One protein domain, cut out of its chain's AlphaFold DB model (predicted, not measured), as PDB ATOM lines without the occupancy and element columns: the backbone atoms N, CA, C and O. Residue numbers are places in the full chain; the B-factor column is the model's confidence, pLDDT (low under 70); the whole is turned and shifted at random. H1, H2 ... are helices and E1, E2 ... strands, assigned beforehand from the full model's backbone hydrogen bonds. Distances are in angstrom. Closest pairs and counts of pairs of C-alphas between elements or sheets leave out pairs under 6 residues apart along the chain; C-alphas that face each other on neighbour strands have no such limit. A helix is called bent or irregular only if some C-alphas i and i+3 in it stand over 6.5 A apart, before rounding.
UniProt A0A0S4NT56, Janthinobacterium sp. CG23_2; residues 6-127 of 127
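AT A GLANCE: This is residues 6 to 127 of the 127 residues of a protein of Janthinobacterium sp. CG23_2 (UniProt A0A0S4NT56). What is the main shape? A long, twisted antiparallel sheet arches over, with E3 and E4 bending along it; the small helices H1 and H2 pack on opposite faces at one end, H3 lies beyond that end, and H4 extends past the other end. How is it made up? The printed part has 122 residues with four named helices and five named strands, in the order E1 H1 E2 E3 H2 H3 E4 H4 E5, and the class is mixed, helices and strands. The sheet is branched, with neighbour pairs E1 and E4, E2 and E3, E3 and E4, and E4 and E5. How compact is it? It is loose, with a radius of gyration of the C-alphas of 19.6 A and spans of 62 by 30 by 27 A.

IN THESE COORDINATES: Where are the strands? E4, residues 81 to 96, is the longest strand at 38.2 A, from C-alpha 81 at (160.198, -91.181, 216.227) to C-alpha 96 at (158.425, -80.808, 252.977). E3 is residues 44 to 54, 28.2 A; E2 is residues 31 to 37, 20.6 A; and E5 is residues 120 to 126, 20.0 A, ending with C-alpha 126 at (164.832, -68.925, 237.857). E1 is residues 12 to 17, 16.8 A, and begins with C-alpha 12 at (163.986, -82.208, 229.692). Where are the helices? H4, residues 99 to 113, is the longest at 21.3 A, and H1 is residues 21 to 28, 10.7 A. H2 is residues 57 to 63, 9.9 A, and H3 is residues 66 to 70, 8.3 A; H3 is neither bent nor irregular, but only just: C-alphas 67 and 70 are 6.1 A apart.

HOW THE PARTS SIT: How is the sheet joined? E4 has three neighbours: E1, beside residues 81 to 86, and E5, beside residues 90 to 96, lie on one side of it, and E3 on the other side. E1 and E4 are antiparallel, with N 14 and O 84 at 2.9 A, as are E4 and E5, with N 91 and O 125 at 2.8 A. E3 and E4 are antiparallel, with N 46 and O 92 at 2.8 A, and the hairpin of E2 and E3 has N 34 and O 47 at 2.8 A. Where does the sheet bend? E4 bends by 79 degrees at residue 90 and E3 by 67 degrees at residue 48; C-alphas 48 and 90 face each other at 5.4 A. Which helices are on the sheet? H1 is on it at a height of 6.2 A, over none of the strands, its closest C-alphas to E3 being those of Ile 26 and Ala 51, 6.5 A apart. H2 is on the opposite face at a height of 8.6 A, over E4 and slantwise to the strands at 34 degrees to E4 on the local plane; the closest C-alphas of H2 and E4, those of Ile 60 and Ala 83, are 6.1 A apart. H3 and H4 are not on the sheet, and the closest C-alphas of E4 and H4, those of Asn 96 and Ala 103, are 6.8 A apart. How do the helix backbones run? Every O i to N i+4 pair is within hydrogen-bond range in H1, H2 and H4; H3 has 0 of 1, and 2 of 2 O i to N i+3 pairs.

THE WHOLE: How large is it? The two C-alphas farthest apart, those of Ala 79 and Ile 113, are 61.8 A apart. Are there cuts or long links? The printed part has no cut, and no link is long. Where is confidence low? The mean pLDDT of the printed part is 89.9; residues 98 to 102 and residue 127, the chain's last, are under 70.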
ATOM      1  N   VAL A   6     167.024 -85.747 231.849       94.06
ATOM      2  CA  VAL A   6     167.380 -84.343 232.070       94.06
ATOM      3  C   VAL A   6     168.864 -84.221 231.732       94.06
ATOM      4  O   VAL A   6     169.660 -84.994 232.266       94.06
ATOM      5  N   ASP A   7     169.222 -83.368 230.772       91.44
ATOM      6  CA  ASP A   7     170.626 -83.193 230.377       91.44
ATOM      7  C   ASP A   7     171.389 -82.265 231.337       91.44
ATOM      8  O   ASP A   7     170.816 -81.690 232.263       91.44
ATOM      9  N   GLU A   8     172.698 -82.121 231.129       87.31
ATOM     10  CA  GLU A   8     173.571 -81.304 231.986       87.31
ATOM     11  C   GLU A   8     173.201 -79.813 231.999       87.31
ATOM     12  O   GLU A   8     173.569 -79.091 232.919       87.31
ATOM     13  N   GLN A   9     172.461 -79.351 230.990       87.94
ATOM     14  CA  GLN A   9     171.968 -77.978 230.886       87.94
ATOM     15  C   GLN A   9     170.571 -77.828 231.510       87.94
ATOM     16  O   GLN A   9     169.976 -76.758 231.427       87.94
ATOM     17  N   GLY A  10     170.022 -78.893 232.104       86.19
ATOM     18  CA  GLY A  10     168.694 -78.899 232.711       86.19
ATOM     19  C   GLY A  10     167.545 -79.069 231.716       86.19
ATOM     20  O   GLY A  10     166.386 -78.956 232.115       86.19
ATOM     21  N   ASN A  11     167.812 -79.366 230.438       95.44
ATOM     22  CA  ASN A  11     166.731 -79.574 229.476       95.44
ATOM     23  C   ASN A  11     166.087 -80.944 229.672       95.44
ATOM     24  O   ASN A  11     166.772 -81.954 229.855       95.44
ATOM     25  N   LEU A  12     164.764 -80.988 229.547       97.19
ATOM     26  CA  LEU A  12     163.986 -82.208 229.692       97.19
ATOM     27  C   LEU A  12     163.686 -82.800 228.322       97.19
ATOM     28  O   LEU A  12     163.154 -82.128 227.439       97.19
ATOM     29  N   TRP A  13     164.001 -84.080 228.162       98.06
ATOM     30  CA  TRP A  13     163.875 -84.782 226.894       98.06
ATOM     31  C   TRP A  13     162.765 -85.822 226.928       98.06
ATOM     32  O   TRP A  13     162.654 -86.599 227.875       98.06
ATOM     33  N   PHE A  14     161.977 -85.869 225.859       97.81
ATOM     34  CA  PHE A  14     160.889 -86.819 225.656       97.81
ATOM     35  C   PHE A  14     160.991 -87.430 224.259       97.81
ATOM     36  O   PHE A  14     161.529 -86.806 223.348       97.81
ATOM     37  N   LEU A  15     160.434 -88.628 224.085       97.19
ATOM     38  CA  LEU A  15     160.217 -89.214 222.764       97.19
ATOM     39  C   LEU A  15     158.727 -89.173 222.424       97.19
ATOM     40  O   LEU A  15     157.870 -89.375 223.293       97.19
ATOM     41  N   SER A  16     158.441 -88.904 221.158       97.19
ATOM     42  CA  SER A  16     157.100 -88.672 220.621       97.19
ATOM     43  C   SER A  16     156.985 -89.197 219.195       97.19
ATOM     44  O   SER A  16     157.986 -89.318 218.489       97.19
ATOM     45  N   ALA A  17     155.758 -89.489 218.768       96.56
ATOM     46  CA  ALA A  17     155.465 -89.731 217.364       96.56
ATOM     47  C   ALA A  17     155.279 -88.390 216.635       96.56
ATOM     48  O   ALA A  17     154.717 -87.444 217.200       96.56
ATOM     49  N   ASP A  18     155.773 -88.302 215.406       96.69
ATOM     50  CA  ASP A  18     155.689 -87.113 214.560       96.69
ATOM     51  C   ASP A  18     154.257 -86.708 214.198       96.69
ATOM     52  O   ASP A  18     153.982 -85.521 214.049       96.69
ATOM     53  N   ASP A  19     153.356 -87.682 214.133       95.75
ATOM     54  CA  ASP A  19     151.920 -87.532 213.906       95.75
ATOM     55  C   ASP A  19     151.107 -87.257 215.186       95.75
ATOM     56  O   ASP A  19     149.878 -87.182 215.147       95.75
ATOM     57  N   SER A  20     151.763 -87.082 216.337       96.44
ATOM     58  CA  SER A  20     151.056 -86.850 217.597       96.44
ATOM     59  C   SER A  20     150.477 -85.434 217.705       96.44
ATOM     60  O   SER A  20     151.094 -84.447 217.298       96.44
ATOM     61  N   HIS A  21     149.325 -85.308 218.373       96.56
ATOM     62  CA  HIS A  21     148.728 -84.000 218.680       96.56
ATOM     63  C   HIS A  21     149.690 -83.072 219.433       96.56
ATOM     64  O   HIS A  21     149.730 -81.881 219.146       96.56
ATOM     65  N   LYS A  22     150.529 -83.616 220.327       94.88
ATOM     66  CA  LYS A  22     151.540 -82.829 221.048       94.88
ATOM     67  C   LYS A  22     152.562 -82.196 220.110       94.88
ATOM     68  O   LYS A  22     152.934 -81.049 220.323       94.88
ATOM     69  N   ASN A  23     153.004 -82.919 219.083       97.69
ATOM     70  CA  ASN A  23     153.931 -82.367 218.099       97.69
ATOM     71  C   ASN A  23     153.276 -81.246 217.290       97.69
ATOM     72  O   ASN A  23     153.907 -80.218 217.067       97.69
ATOM     73  N   ALA A  24     152.014 -81.426 216.889       98.06
ATOM     74  CA  ALA A  24     151.262 -80.399 216.175       98.06
ATOM     75  C   ALA A  24     151.052 -79.133 217.029       98.06
ATOM     76  O   ALA A  24     151.264 -78.027 216.539       98.06
ATOM     77  N   GLU A  25     150.694 -79.294 218.306       98.00
ATOM     78  CA  GLU A  25     150.539 -78.191 219.264       98.00
ATOM     79  C   GLU A  25     151.860 -77.444 219.481       98.00
ATOM     80  O   GLU A  25     151.889 -76.228 219.332       98.00
ATOM     81  N   ILE A  26     152.966 -78.157 219.734       98.12
ATOM     82  CA  ILE A  26     154.298 -77.555 219.937       98.12
ATOM     83  C   ILE A  26     154.793 -76.823 218.682       98.12
ATOM     84  O   ILE A  26     155.450 -75.790 218.782       98.12
ATOM     85  N   ALA A  27     154.502 -77.353 217.491       97.44
ATOM     86  CA  ALA A  27     154.859 -76.695 216.238       97.44
ATOM     87  C   ALA A  27     154.081 -75.386 216.019       97.44
ATOM     88  O   ALA A  27     154.591 -74.487 215.351       97.44
ATOM     89  N   ALA A  28     152.863 -75.281 216.562       98.31
ATOM     90  CA  ALA A  28     152.044 -74.075 216.492       98.31
ATOM     91  C   ALA A  28     152.415 -73.054 217.581       98.31
ATOM     92  O   ALA A  28     152.484 -71.859 217.295       98.31
ATOM     93  N   ASP A  29     152.670 -73.522 218.804       98.38
ATOM     94  CA  ASP A  29     153.115 -72.715 219.939       98.38
ATOM     95  C   ASP A  29     154.127 -73.508 220.791       98.38
ATOM     96  O   ASP A  29     153.763 -74.507 221.421       98.38
ATOM     97  N   PRO A  30     155.404 -73.087 220.842       98.06
ATOM     98  CA  PRO A  30     156.421 -73.785 221.614       98.06
ATOM     99  C   PRO A  30     156.296 -73.557 223.127       98.06
ATOM    100  O   PRO A  30     157.020 -74.211 223.880       98.06
ATOM    101  N   ALA A  31     155.448 -72.640 223.605       98.31
ATOM    102  CA  ALA A  31     155.287 -72.396 225.032       98.31
ATOM    103  C   ALA A  31     154.643 -73.608 225.723       98.31
ATOM    104  O   ALA A  31     153.537 -74.035 225.394       98.31
ATOM    105  N   VAL A  32     155.331 -74.165 226.721       97.69
ATOM    106  CA  VAL A  32     154.862 -75.342 227.456       97.69
ATOM    107  C   VAL A  32     154.946 -75.133 228.957       97.69
ATOM    108  O   VAL A  32     155.836 -74.456 229.469       97.69
ATOM    109  N   LYS A  33     154.037 -75.795 229.671       97.19
ATOM    110  CA  LYS A  33     154.065 -75.903 231.126       97.19
ATOM    111  C   LYS A  33     154.077 -77.374 231.527       97.19
ATOM    112  O   LYS A  33     153.229 -78.152 231.085       97.19
ATOM    113  N   LEU A  34     155.050 -77.764 232.339       95.38
ATOM    114  CA  LEU A  34     155.208 -79.116 232.860       95.38
ATOM    115  C   LEU A  34     154.808 -79.154 234.330       95.38
ATOM    116  O   LEU A  34     155.168 -78.264 235.094       95.38
ATOM    117  N   TYR A  35     154.102 -80.211 234.715       95.31
ATOM    118  CA  TYR A  35     153.691 -80.474 236.089       95.31
ATOM    119  C   TYR A  35     154.264 -81.819 236.525       95.31
ATOM    120  O   TYR A  35     154.079 -82.828 235.841       95.31
ATOM    121  N   PHE A  36     154.941 -81.828 237.665       92.25
ATOM    122  CA  PHE A  36     155.563 -83.000 238.256       92.25
ATOM    123  C   PHE A  36     155.035 -83.233 239.663       92.25
ATOM    124  O   PHE A  36     154.800 -82.298 240.427       92.25
ATOM    125  N   GLN A  37     154.901 -84.512 239.991       92.12
ATOM    126  CA  GLN A  37     154.547 -84.999 241.310       92.12
ATOM    127  C   GLN A  37     155.454 -86.189 241.633       92.12
ATOM    128  O   GLN A  37     155.339 -87.246 241.013       92.12
ATOM    129  N   GLY A  38     156.365 -86.008 242.585       86.62
ATOM    130  CA  GLY A  38     157.237 -87.057 243.112       86.62
ATOM    131  C   GLY A  38     156.529 -87.939 244.140       86.62
ATOM    132  O   GLY A  38     156.845 -89.124 244.265       86.62
ATOM    133  N   SER A  39     155.519 -87.408 244.839       85.44
ATOM    134  CA  SER A  39     154.722 -88.187 245.786       85.44
ATOM    135  C   SER A  39     153.301 -87.682 245.989       85.44
ATOM    136  O   SER A  39     152.945 -86.574 245.606       85.44
ATOM    137  N   THR A  40     152.476 -88.493 246.650       82.25
ATOM    138  CA  THR A  40     151.063 -88.184 246.909       82.25
ATOM    139  C   THR A  40     150.851 -86.855 247.641       82.25
ATOM    140  O   THR A  40     149.833 -86.205 247.424       82.25
ATOM    141  N   HIS A  41     151.793 -86.447 248.498       79.69
ATOM    142  CA  HIS A  41     151.594 -85.333 249.434       79.69
ATOM    143  C   HIS A  41     152.723 -84.292 249.450       79.69
ATOM    144  O   HIS A  41     152.598 -83.291 250.146       79.69
ATOM    145  N   SER A  42     153.815 -84.505 248.719       82.44
ATOM    146  CA  SER A  42     154.941 -83.566 248.626       82.44
ATOM    147  C   SER A  42     155.737 -83.800 247.333       82.44
ATOM    148  O   SER A  42     155.354 -84.656 246.531       82.44
ATOM    149  N   GLU A  43     156.851 -83.092 247.143       86.81
ATOM    150  CA  GLU A  43     157.716 -83.184 245.955       86.81
ATOM    151  C   GLU A  43     157.000 -82.775 244.660       86.81
ATOM    152  O   GLU A  43     156.900 -83.551 243.708       86.81
ATOM    153  N   PHE A  44     156.478 -81.557 244.608       92.12
ATOM    154  CA  PHE A  44     155.822 -81.044 243.413       92.12
ATOM    155  C   PHE A  44     156.659 -79.967 242.739       92.12
ATOM    156  O   PHE A  44     157.324 -79.165 243.397       92.12
ATOM    157  N   LEU A  45     156.600 -79.942 241.411       92.19
ATOM    158  CA  LEU A  45     157.339 -78.993 240.592       92.19
ATOM    159  C   LEU A  45     156.510 -78.598 239.374       92.19
ATOM    160  O   LEU A  45     155.982 -79.446 238.656       92.19
ATOM    161  N   VAL A  46     156.441 -77.299 239.124       94.69
ATOM    162  CA  VAL A  46     155.889 -76.708 237.909       94.69
ATOM    163  C   VAL A  46     157.019 -76.013 237.176       94.69
ATOM    164  O   VAL A  46     157.773 -75.269 237.793       94.69
ATOM    165  N   LEU A  47     157.133 -76.246 235.872       94.81
ATOM    166  CA  LEU A  47     158.100 -75.572 235.009       94.81
ATOM    167  C   LEU A  47     157.370 -74.911 233.847       94.81
ATOM    168  O   LEU A  47     156.597 -75.574 233.161       94.81
ATOM    169  N   ASP A  48     157.657 -73.641 233.603       96.81
ATOM    170  CA  ASP A  48     157.366 -72.969 232.342       96.81
ATOM    171  C   ASP A  48     158.612 -73.015 231.462       96.81
ATOM    172  O   ASP A  48     159.728 -72.760 231.927       96.81
ATOM    173  N   GLY A  49     158.437 -73.338 230.187       96.19
ATOM    174  CA  GLY A  49     159.551 -73.458 229.260       96.19
ATOM    175  C   GLY A  49     159.135 -73.371 227.800       96.19
ATOM    176  O   GLY A  49     157.966 -73.172 227.470       96.19
ATOM    177  N   ALA A  50     160.122 -73.545 226.930       98.12
ATOM    178  CA  ALA A  50     159.932 -73.622 225.488       98.12
ATOM    179  C   ALA A  50     160.287 -75.024 224.986       98.12
ATOM    180  O   ALA A  50     161.342 -75.569 225.321       98.12
ATOM    181  N   ALA A  51     159.410 -75.609 224.179       98.50
ATOM    182  CA  ALA A  51     159.612 -76.896 223.540       98.50
ATOM    183  C   ALA A  51     160.146 -76.737 222.109       98.50
ATOM    184  O   ALA A  51     159.781 -75.823 221.376       98.50
ATOM    185  N   SER A  52     160.994 -77.672 221.694       98.38
ATOM    186  CA  SER A  52     161.445 -77.827 220.311       98.38
ATOM    187  C   SER A  52     161.457 -79.302 219.929       98.38
ATOM    188  O   SER A  52     161.646 -80.170 220.783       98.38
ATOM    189  N   ILE A  53     161.233 -79.590 218.648       98.44
ATOM    190  CA  ILE A  53     161.162 -80.954 218.115       98.44
ATOM    191  C   ILE A  53     162.375 -81.185 217.218       98.44
ATOM    192  O   ILE A  53     162.671 -80.370 216.347       98.44
ATOM    193  N   THR A  54     163.060 -82.310 217.400       97.56
ATOM    194  CA  THR A  54     164.173 -82.736 216.550       97.56
ATOM    195  C   THR A  54     163.991 -84.173 216.064       97.56
ATOM    196  O   THR A  54     163.367 -85.007 216.723       97.56
ATOM    197  N   ARG A  55     164.558 -84.457 214.888       97.12
ATOM    198  CA  ARG A  55     164.689 -85.798 214.294       97.12
ATOM    199  C   ARG A  55     166.135 -86.298 214.316       97.12
ATOM    200  O   ARG A  55     166.493 -87.193 213.555       97.12
ATOM    201  N   ASP A  56     166.980 -85.697 215.150       96.81
ATOM    202  CA  ASP A  56     168.364 -86.131 215.317       96.81
ATOM    203  C   ASP A  56     168.414 -87.589 215.795       96.81
ATOM    204  O   ASP A  56     168.050 -87.912 216.930       96.81
ATOM    205  N   LYS A  57     168.885 -88.470 214.907       95.25
ATOM    206  CA  LYS A  57     168.989 -89.906 215.168       95.25
ATOM    207  C   LYS A  57     169.963 -90.228 216.296       95.25
ATOM    208  O   LYS A  57     169.705 -91.168 217.041       95.25
ATOM    209  N   ALA A  58     171.052 -89.470 216.445       96.25
ATOM    210  CA  ALA A  58     172.003 -89.697 217.528       96.25
ATOM    211  C   ALA A  58     171.330 -89.435 218.879       96.25
ATOM    212  O   ALA A  58     171.405 -90.261 219.788       96.25
ATOM    213  N   ARG A  59     170.566 -88.341 218.971       96.75
ATOM    214  CA  ARG A  59     169.833 -88.007 220.191       96.75
ATOM    215  C   ARG A  59     168.705 -88.990 220.494       96.75
ATOM    216  O   ARG A  59     168.522 -89.380 221.641       96.75
ATOM    217  N   ILE A  60     167.955 -89.413 219.476       97.00
ATOM    218  CA  ILE A  60     166.897 -90.425 219.630       97.00
ATOM    219  C   ILE A  60     167.483 -91.739 220.155       97.00
ATOM    220  O   ILE A  60     166.938 -92.305 221.102       97.00
ATOM    221  N   LYS A  61     168.619 -92.175 219.600       96.12
ATOM    222  CA  LYS A  61     169.342 -93.373 220.032       96.12
ATOM    223  C   LYS A  61     169.745 -93.326 221.504       96.12
ATOM    224  O   LYS A  61     169.556 -94.304 222.218       96.12
ATOM    225  N   GLU A  62     170.254 -92.191 221.977       96.38
ATOM    226  CA  GLU A  62     170.607 -92.005 223.394       96.38
ATOM    227  C   GLU A  62     169.395 -92.112 224.334       96.38
ATOM    228  O   GLU A  62     169.517 -92.591 225.461       96.38
ATOM    229  N   LEU A  63     168.220 -91.666 223.882       96.44
ATOM    230  CA  LEU A  63     166.982 -91.659 224.669       96.44
ATOM    231  C   LEU A  63     166.187 -92.974 224.568       96.44
ATOM    232  O   LEU A  63     165.225 -93.172 225.323       96.44
ATOM    233  N   TRP A  64     166.551 -93.847 223.627       95.44
ATOM    234  CA  TRP A  64     165.826 -95.066 223.296       95.44
ATOM    235  C   TRP A  64     166.027 -96.177 224.337       95.44
ATOM    236  O   TRP A  64     167.082 -96.336 224.947       95.44
ATOM    237  N   ASN A  65     164.996 -97.002 224.520       94.19
ATOM    238  CA  ASN A  65     165.089 -98.280 225.215       94.19
ATOM    239  C   ASN A  65     164.085 -99.281 224.628       94.19
ATOM    240  O   ASN A  65     163.117 -98.904 223.970       94.19
ATOM    241  N   PHE A  66     164.290-100.571 224.903       93.31
ATOM    242  CA  PHE A  66     163.488-101.653 224.324       93.31
ATOM    243  C   PHE A  66     161.979-101.557 224.621       93.31
ATOM    244  O   PHE A  66     161.171-101.962 223.788       93.31
ATOM    245  N   ILE A  67     161.582-100.987 225.765       92.88
ATOM    246  CA  ILE A  67     160.166-100.847 226.150       92.88
ATOM    247  C   ILE A  67     159.422 -99.936 225.161       92.88
ATOM    248  O   ILE A  67     158.238-100.132 224.902       92.88
ATOM    249  N   LEU A  68     160.112 -98.974 224.541       93.12
ATOM    250  CA  LEU A  68     159.497 -98.057 223.581       93.12
ATOM    251  C   LEU A  68     159.010 -98.742 222.300       93.12
ATOM    252  O   LEU A  68     158.129 -98.208 221.622       93.12
ATOM    253  N   LYS A  69     159.498 -99.954 222.010       94.38
ATOM    254  CA  LYS A  69     159.038-100.760 220.874       94.38
ATOM    255  C   LYS A  69     157.543-101.103 220.947       94.38
ATOM    256  O   LYS A  69     156.930-101.384 219.922       94.38
ATOM    257  N   THR A  70     156.932-101.028 222.133       93.50
ATOM    258  CA  THR A  70     155.476-101.153 222.309       93.50
ATOM    259  C   THR A  70     154.689-100.080 221.544       93.50
ATOM    260  O   THR A  70     153.558-100.341 221.146       93.50
ATOM    261  N   TRP A  71     155.274 -98.900 221.313       92.88
ATOM    262  CA  TRP A  71     154.649 -97.809 220.551       92.88
ATOM    263  C   TRP A  71     155.290 -97.597 219.173       92.88
ATOM    264  O   TRP A  71     154.601 -97.240 218.214       92.88
ATOM    265  N   PHE A  72     156.595 -97.849 219.061       94.88
ATOM    266  CA  PHE A  72     157.365 -97.731 217.824       94.88
ATOM    267  C   PHE A  72     157.763 -99.122 217.336       94.88
ATOM    268  O   PHE A  72     158.815 -99.656 217.690       94.88
ATOM    269  N   THR A  73     156.864 -99.762 216.593       93.69
ATOM    270  CA  THR A  73     156.950-101.193 216.268       93.69
ATOM    271  C   THR A  73     158.149-101.544 215.393       93.69
ATOM    272  O   THR A  73     158.658-102.664 215.482       93.69
ATOM    273  N   GLU A  74     158.642-100.586 214.604       94.75
ATOM    274  CA  GLU A  74     159.866-100.733 213.801       94.75
ATOM    275  C   GLU A  74     161.152-100.573 214.641       94.75
ATOM    276  O   GLU A  74     162.249-100.841 214.163       94.75
ATOM    277  N   GLY A  75     161.027-100.251 215.933       93.69
ATOM    278  CA  GLY A  75     162.144-100.119 216.865       93.69
ATOM    279  C   GLY A  75     162.801 -98.740 216.817       93.69
ATOM    280  O   GLY A  75     162.142 -97.749 216.535       93.69
ATOM    281  N   GLU A  76     164.099 -98.689 217.123       93.06
ATOM    282  CA  GLU A  76     164.895 -97.447 217.194       93.06
ATOM    283  C   GLU A  76     164.907 -96.667 215.866       93.06
ATOM    284  O   GLU A  76     165.047 -95.447 215.870       93.06
ATOM    285  N   ASP A  77     164.720 -97.367 214.744       92.25
ATOM    286  CA  ASP A  77     164.712 -96.801 213.393       92.25
ATOM    287  C   ASP A  77     163.309 -96.422 212.874       92.25
ATOM    288  O   ASP A  77     163.203 -95.969 211.734       92.25
ATOM    289  N   ASP A  78     162.245 -96.578 213.680       96.19
ATOM    290  CA  ASP A  78     160.876 -96.195 213.295       96.19
ATOM    291  C   ASP A  78     160.843 -94.715 212.878       96.19
ATOM    292  O   ASP A  78     161.169 -93.811 213.656       96.19
ATOM    293  N   ALA A  79     160.447 -94.460 211.629       95.31
ATOM    294  CA  ALA A  79     160.510 -93.128 211.023       95.31
ATOM    295  C   ALA A  79     159.609 -92.094 211.720       95.31
ATOM    296  O   ALA A  79     159.798 -90.884 211.540       95.31
ATOM    297  N   ARG A  80     158.651 -92.554 212.532       96.38
ATOM    298  CA  ARG A  80     157.756 -91.690 213.306       96.38
ATOM    299  C   ARG A  80     158.427 -91.111 214.544       96.38
ATOM    300  O   ARG A  80     157.896 -90.166 215.123       96.38
ATOM    301  N   ILE A  81     159.566 -91.649 214.991       97.38
ATOM    302  CA  ILE A  81     160.198 -91.181 216.227       97.38
ATOM    303  C   ILE A  81     160.735 -89.758 216.048       97.38
ATOM    304  O   ILE A  81     161.475 -89.428 215.119       97.38
ATOM    305  N   THR A  82     160.383 -88.915 217.009       98.00
ATOM    306  CA  THR A  82     160.924 -87.573 217.219       98.00
ATOM    307  C   THR A  82     161.352 -87.431 218.673       98.00
ATOM    308  O   THR A  82     160.852 -88.142 219.551       98.00
ATOM    309  N   ALA A  83     162.261 -86.497 218.939       98.06
ATOM    310  CA  ALA A  83     162.608 -86.088 220.289       98.06
ATOM    311  C   ALA A  83     162.110 -84.665 220.552       98.06
ATOM    312  O   ALA A  83     162.382 -83.750 219.772       98.06
ATOM    313  N   ILE A  84     161.401 -84.480 221.663       98.56
ATOM    314  CA  ILE A  84     161.020 -83.163 222.172       98.56
ATOM    315  C   ILE A  84     162.041 -82.759 223.231       98.56
ATOM    316  O   ILE A  84     162.249 -83.489 224.204       98.56
ATOM    317  N   LYS A  85     162.631 -81.581 223.056       98.44
ATOM    318  CA  LYS A  85     163.453 -80.895 224.051       98.44
ATOM    319  C   LYS A  85     162.629 -79.779 224.671       98.44
ATOM    320  O   LYS A  85     162.201 -78.882 223.951       98.44
ATOM    321  N   VAL A  86     162.449 -79.807 225.986       98.25
ATOM    322  CA  VAL A  86     161.901 -78.683 226.748       98.25
ATOM    323  C   VAL A  86     163.042 -77.979 227.466       98.25
ATOM    324  O   VAL A  86     163.695 -78.579 228.319       98.25
ATOM    325  N   THR A  87     163.259 -76.715 227.121       97.38
ATOM    326  CA  THR A  87     164.174 -75.814 227.823       97.38
ATOM    327  C   THR A  87     163.371 -75.062 228.888       97.38
ATOM    328  O   THR A  87     162.539 -74.222 228.528       97.38
ATOM    329  N   PRO A  88     163.543 -75.377 230.180       93.81
ATOM    330  CA  PRO A  88     162.872 -74.657 231.259       93.81
ATOM    331  C   PRO A  88     163.413 -73.225 231.385       93.81
ATOM    332  O   PRO A  88     164.597 -72.988 231.167       93.81
ATOM    333  N   GLY A  89     162.541 -72.275 231.723       90.06
ATOM    334  CA  GLY A  89     162.918 -70.880 231.985       90.06
ATOM    335  C   GLY A  89     162.640 -70.455 233.425       90.06
ATOM    336  O   GLY A  89     163.493 -69.883 234.095       90.06
ATOM    337  N   GLN A  90     161.451 -70.776 233.927       90.00
ATOM    338  CA  GLN A  90     161.083 -70.526 235.318       90.00
ATOM    339  C   GLN A  90     160.337 -71.726 235.883       90.00
ATOM    340  O   GLN A  90     159.746 -72.522 235.152       90.00
ATOM    341  N   GLY A  91     160.335 -71.840 237.200       91.12
ATOM    342  CA  GLY A  91     159.614 -72.891 237.879       91.12
ATOM    343  C   GLY A  91     159.156 -72.494 239.262       91.12
ATOM    344  O   GLY A  91     159.569 -71.480 239.817       91.12
ATOM    345  N   TYR A  92     158.307 -73.333 239.824       91.25
ATOM    346  CA  TYR A  92     157.866 -73.231 241.199       91.25
ATOM    347  C   TYR A  92     157.796 -74.630 241.789       91.25
ATOM    348  O   TYR A  92     157.274 -75.544 241.148       91.25
ATOM    349  N   TYR A  93     158.336 -74.804 242.988       90.31
ATOM    350  CA  TYR A  93     158.320 -76.082 243.688       90.31
ATOM    351  C   TYR A  93     157.670 -75.937 245.056       90.31
ATOM    352  O   TYR A  93     157.739 -74.874 245.675       90.31
ATOM    353  N   TRP A  94     157.087 -77.032 245.534       89.75
ATOM    354  CA  TRP A  94     156.616 -77.152 246.907       89.75
ATOM    355  C   TRP A  94     156.853 -78.570 247.438       89.75
ATOM    356  O   TRP A  94     156.535 -79.572 246.788       89.75
ATOM    357  N   ASP A  95     157.452 -78.657 248.623       85.19
ATOM    358  CA  ASP A  95     157.862 -79.899 249.276       85.19
ATOM    359  C   ASP A  95     157.801 -79.783 250.814       85.19
ATOM    360  O   ASP A  95     157.369 -78.767 251.363       85.19
ATOM    361  N   ASN A  96     158.220 -80.830 251.530       80.50
ATOM    362  CA  ASN A  96     158.425 -80.808 252.977       80.50
ATOM    363  C   ASN A  96     159.911 -80.652 253.350       80.50
ATOM    364  O   ASN A  96     160.812 -81.084 252.640       80.50
ATOM    365  N   LYS A  97     160.180 -80.025 254.499       72.44
ATOM    366  CA  LYS A  97     161.537 -79.697 254.966       72.44
ATOM    367  C   LYS A  97     162.321 -80.908 255.465       72.44
ATOM    368  O   LYS A  97     163.543 -80.915 255.367       72.44
ATOM    369  N   HIS A  98     161.648 -81.893 256.061       69.88
ATOM    370  CA  HIS A  98     162.307 -82.955 256.836       69.88
ATOM    371  C   HIS A  98     161.971 -84.374 256.350       69.88
ATOM    372  O   HIS A  98     162.196 -85.351 257.070       69.88
ATOM    373  N   GLY A  99     161.437 -84.509 255.135       65.38
ATOM    374  CA  GLY A  99     161.012 -85.787 254.582       65.38
ATOM    375  C   GLY A  99     159.666 -86.272 255.132       65.38
ATOM    376  O   GLY A  99     159.152 -85.827 256.161       65.38
ATOM    377  N   LYS A 100     159.101 -87.271 254.447       68.94
ATOM    378  CA  LYS A 100     157.725 -87.761 254.662       68.94
ATOM    379  C   LYS A 100     157.450 -88.251 256.090       68.94
ATOM    380  O   LYS A 100     156.354 -88.048 256.607       68.94
ATOM    381  N   ALA A 101     158.432 -88.881 256.740       64.81
ATOM    382  CA  ALA A 101     158.268 -89.444 258.083       64.81
ATOM    383  C   ALA A 101     158.133 -88.358 259.165       64.81
ATOM    384  O   ALA A 101     157.230 -88.424 260.000       64.81
ATOM    385  N   VAL A 102     158.995 -87.337 259.134       68.19
ATOM    386  CA  VAL A 102     158.961 -86.232 260.105       68.19
ATOM    387  C   VAL A 102     157.731 -85.355 259.879       68.19
ATOM    388  O   VAL A 102     157.060 -84.999 260.849       68.19
ATOM    389  N   ALA A 103     157.381 -85.090 258.616       71.31
ATOM    390  CA  ALA A 103     156.146 -84.397 258.258       71.31
ATOM    391  C   ALA A 103     154.905 -85.118 258.823       71.31
ATOM    392  O   ALA A 103     154.043 -84.488 259.437       71.31
ATOM    393  N   GLY A 104     154.847 -86.452 258.712       70.00
ATOM    394  CA  GLY A 104     153.758 -87.266 259.263       70.00
ATOM    395  C   GLY A 104     153.645 -87.192 260.792       70.00
ATOM    396  O   GLY A 104     152.545 -87.034 261.323       70.00
ATOM    397  N   VAL A 105     154.771 -87.237 261.514       73.31
ATOM    398  CA  VAL A 105     154.784 -87.078 262.982       73.31
ATOM    399  C   VAL A 105     154.308 -85.683 263.390       73.31
ATOM    400  O   VAL A 105     153.464 -85.563 264.279       73.31
ATOM    401  N   LYS A 106     154.793 -84.627 262.725       70.44
ATOM    402  CA  LYS A 106     154.349 -83.245 262.973       70.44
ATOM    403  C   LYS A 106     152.853 -83.074 262.727       70.44
ATOM    404  O   LYS A 106     152.191 -82.413 263.522       70.44
ATOM    405  N   MET A 107     152.313 -83.707 261.685       76.69
ATOM    406  CA  MET A 107     150.880 -83.689 261.394       76.69
ATOM    407  C   MET A 107     150.064 -84.339 262.519       76.69
ATOM    408  O   MET A 107     149.097 -83.745 262.991       76.69
ATOM    409  N   LEU A 108     150.474 -85.522 262.993       81.12
ATOM    410  CA  LEU A 108     149.804 -86.218 264.098       81.12
ATOM    411  C   LEU A 108     149.835 -85.401 265.393       81.12
ATOM    412  O   LEU A 108     148.798 -85.205 266.024       81.12
ATOM    413  N   VAL A 109     151.008 -84.884 265.772       81.62
ATOM    414  CA  VAL A 109     151.149 -84.034 266.962       81.62
ATOM    415  C   VAL A 109     150.290 -82.780 266.818       81.62
ATOM    416  O   VAL A 109     149.547 -82.451 267.736       81.62
ATOM    417  N   GLY A 110     150.344 -82.123 265.659       76.62
ATOM    418  CA  GLY A 110     149.554 -80.936 265.353       76.62
ATOM    419  C   GLY A 110     148.047 -81.162 265.479       76.62
ATOM    420  O   GLY A 110     147.355 -80.337 266.075       76.62
ATOM    421  N   ALA A 111     147.549 -82.309 265.004       84.56
ATOM    422  CA  ALA A 111     146.146 -82.698 265.130       84.56
ATOM    423  C   ALA A 111     145.726 -82.913 266.594       84.56
ATOM    424  O   ALA A 111     144.638 -82.498 266.985       84.56
ATOM    425  N   VAL A 112     146.599 -83.509 267.416       86.62
ATOM    426  CA  VAL A 112     146.349 -83.715 268.854       86.62
ATOM    427  C   VAL A 112     146.332 -82.391 269.619       86.62
ATOM    428  O   VAL A 112     145.486 -82.196 270.487       86.62
ATOM    429  N   ILE A 113     147.253 -81.473 269.312       90.69
ATOM    430  CA  ILE A 113     147.398 -80.204 270.049       90.69
ATOM    431  C   ILE A 113     146.603 -79.040 269.438       90.69
ATOM    432  O   ILE A 113     146.648 -77.930 269.970       90.69
ATOM    433  N   GLY A 114     145.920 -79.262 268.312       82.62
ATOM    434  CA  GLY A 114     145.157 -78.241 267.590       82.62
ATOM    435  C   GLY A 114     146.011 -77.112 267.002       82.62
ATOM    436  O   GLY A 114     145.541 -75.981 266.901       82.62
ATOM    437  N   LYS A 115     147.277 -77.378 266.651       79.56
ATOM    438  CA  LYS A 115     148.188 -76.380 266.063       79.56
ATOM    439  C   LYS A 115     148.855 -76.914 264.807       79.56
ATOM    440  O   LYS A 115     149.351 -78.035 264.793       79.56
ATOM    441  N   THR A 116     148.956 -76.073 263.784       77.50
ATOM    442  CA  THR A 116     149.738 -76.386 262.586       77.50
ATOM    443  C   THR A 116     151.224 -76.345 262.924       77.50
ATOM    444  O   THR A 116     151.766 -75.291 263.258       77.50
ATOM    445  N   LEU A 117     151.886 -77.495 262.842       77.50
ATOM    446  CA  LEU A 117     153.342 -77.583 262.875       77.50
ATOM    447  C   LEU A 117     153.838 -77.547 261.431       77.50
ATOM    448  O   LEU A 117     153.927 -78.590 260.788       77.50
ATOM    449  N   ASP A 118     154.093 -76.340 260.921       73.44
ATOM    450  CA  ASP A 118     154.489 -76.146 259.526       73.44
ATOM    451  C   ASP A 118     155.809 -76.867 259.217       73.44
ATOM    452  O   ASP A 118     156.823 -76.723 259.911       73.44
ATOM    453  N   ASP A 119     155.768 -77.670 258.162       80.06
ATOM    454  CA  ASP A 119     156.909 -78.399 257.627       80.06
ATOM    455  C   ASP A 119     157.104 -78.138 256.134       80.06
ATOM    456  O   ASP A 119     157.896 -78.826 255.499       80.06
ATOM    457  N   SER A 120     156.401 -77.155 255.576       80.00
ATOM    458  CA  SER A 120     156.401 -76.863 254.146       80.00
ATOM    459  C   SER A 120     157.631 -76.042 253.760       80.00
ATOM    460  O   SER A 120     158.104 -75.186 254.521       80.00
ATOM    461  N   ILE A 121     158.163 -76.303 252.569       84.56
ATOM    462  CA  ILE A 121     159.153 -75.475 251.884       84.56
ATOM    463  C   ILE A 121     158.725 -75.306 250.432       84.56
ATOM    464  O   ILE A 121     158.378 -76.271 249.761       84.56
ATOM    465  N   GLU A 122     158.742 -74.075 249.951       89.19
ATOM    466  CA  GLU A 122     158.338 -73.741 248.592       89.19
ATOM    467  C   GLU A 122     159.147 -72.556 248.081       89.19
ATOM    468  O   GLU A 122     159.722 -71.788 248.863       89.19
ATOM    469  N   GLY A 123     159.208 -72.401 246.763       83.62
ATOM    470  CA  GLY A 123     159.924 -71.286 246.167       83.62
ATOM    471  C   GLY A 123     159.884 -71.256 244.650       83.62
ATOM    472  O   GLY A 123     159.558 -72.237 243.982       83.62
ATOM    473  N   ASN A 124     160.255 -70.095 244.114       88.00
ATOM    474  CA  ASN A 124     160.454 -69.900 242.685       88.00
ATOM    475  C   ASN A 124     161.865 -70.343 242.278       88.00
ATOM    476  O   ASN A 124     162.829 -70.136 243.015       88.00
ATOM    477  N   ILE A 125     161.972 -70.909 241.082       82.88
ATOM    478  CA  ILE A 125     163.217 -71.279 240.414       82.88
ATOM    479  C   ILE A 125     163.338 -70.379 239.186       82.88
ATOM    480  O   ILE A 125     162.413 -70.305 238.380       82.88
ATOM    481  N   VAL A 126     164.473 -69.699 239.051       76.50
ATOM    482  CA  VAL A 126     164.832 -68.925 237.857       76.50
ATOM    483  C   VAL A 126     166.072 -69.588 237.272       76.50
ATOM    484  O   VAL A 126     167.009 -69.854 238.029       76.50
ATOM    485  N   MET A 127     166.037 -69.920 235.981       67.38
ATOM    486  CA  MET A 127     167.110 -70.635 235.279       67.38
ATOM    487  C   MET A 127     167.911 -69.725 234.353       67.38
ATOM    488  O   MET A 127     167.332 -68.742 233.838       67.38
TER     489      MET A 127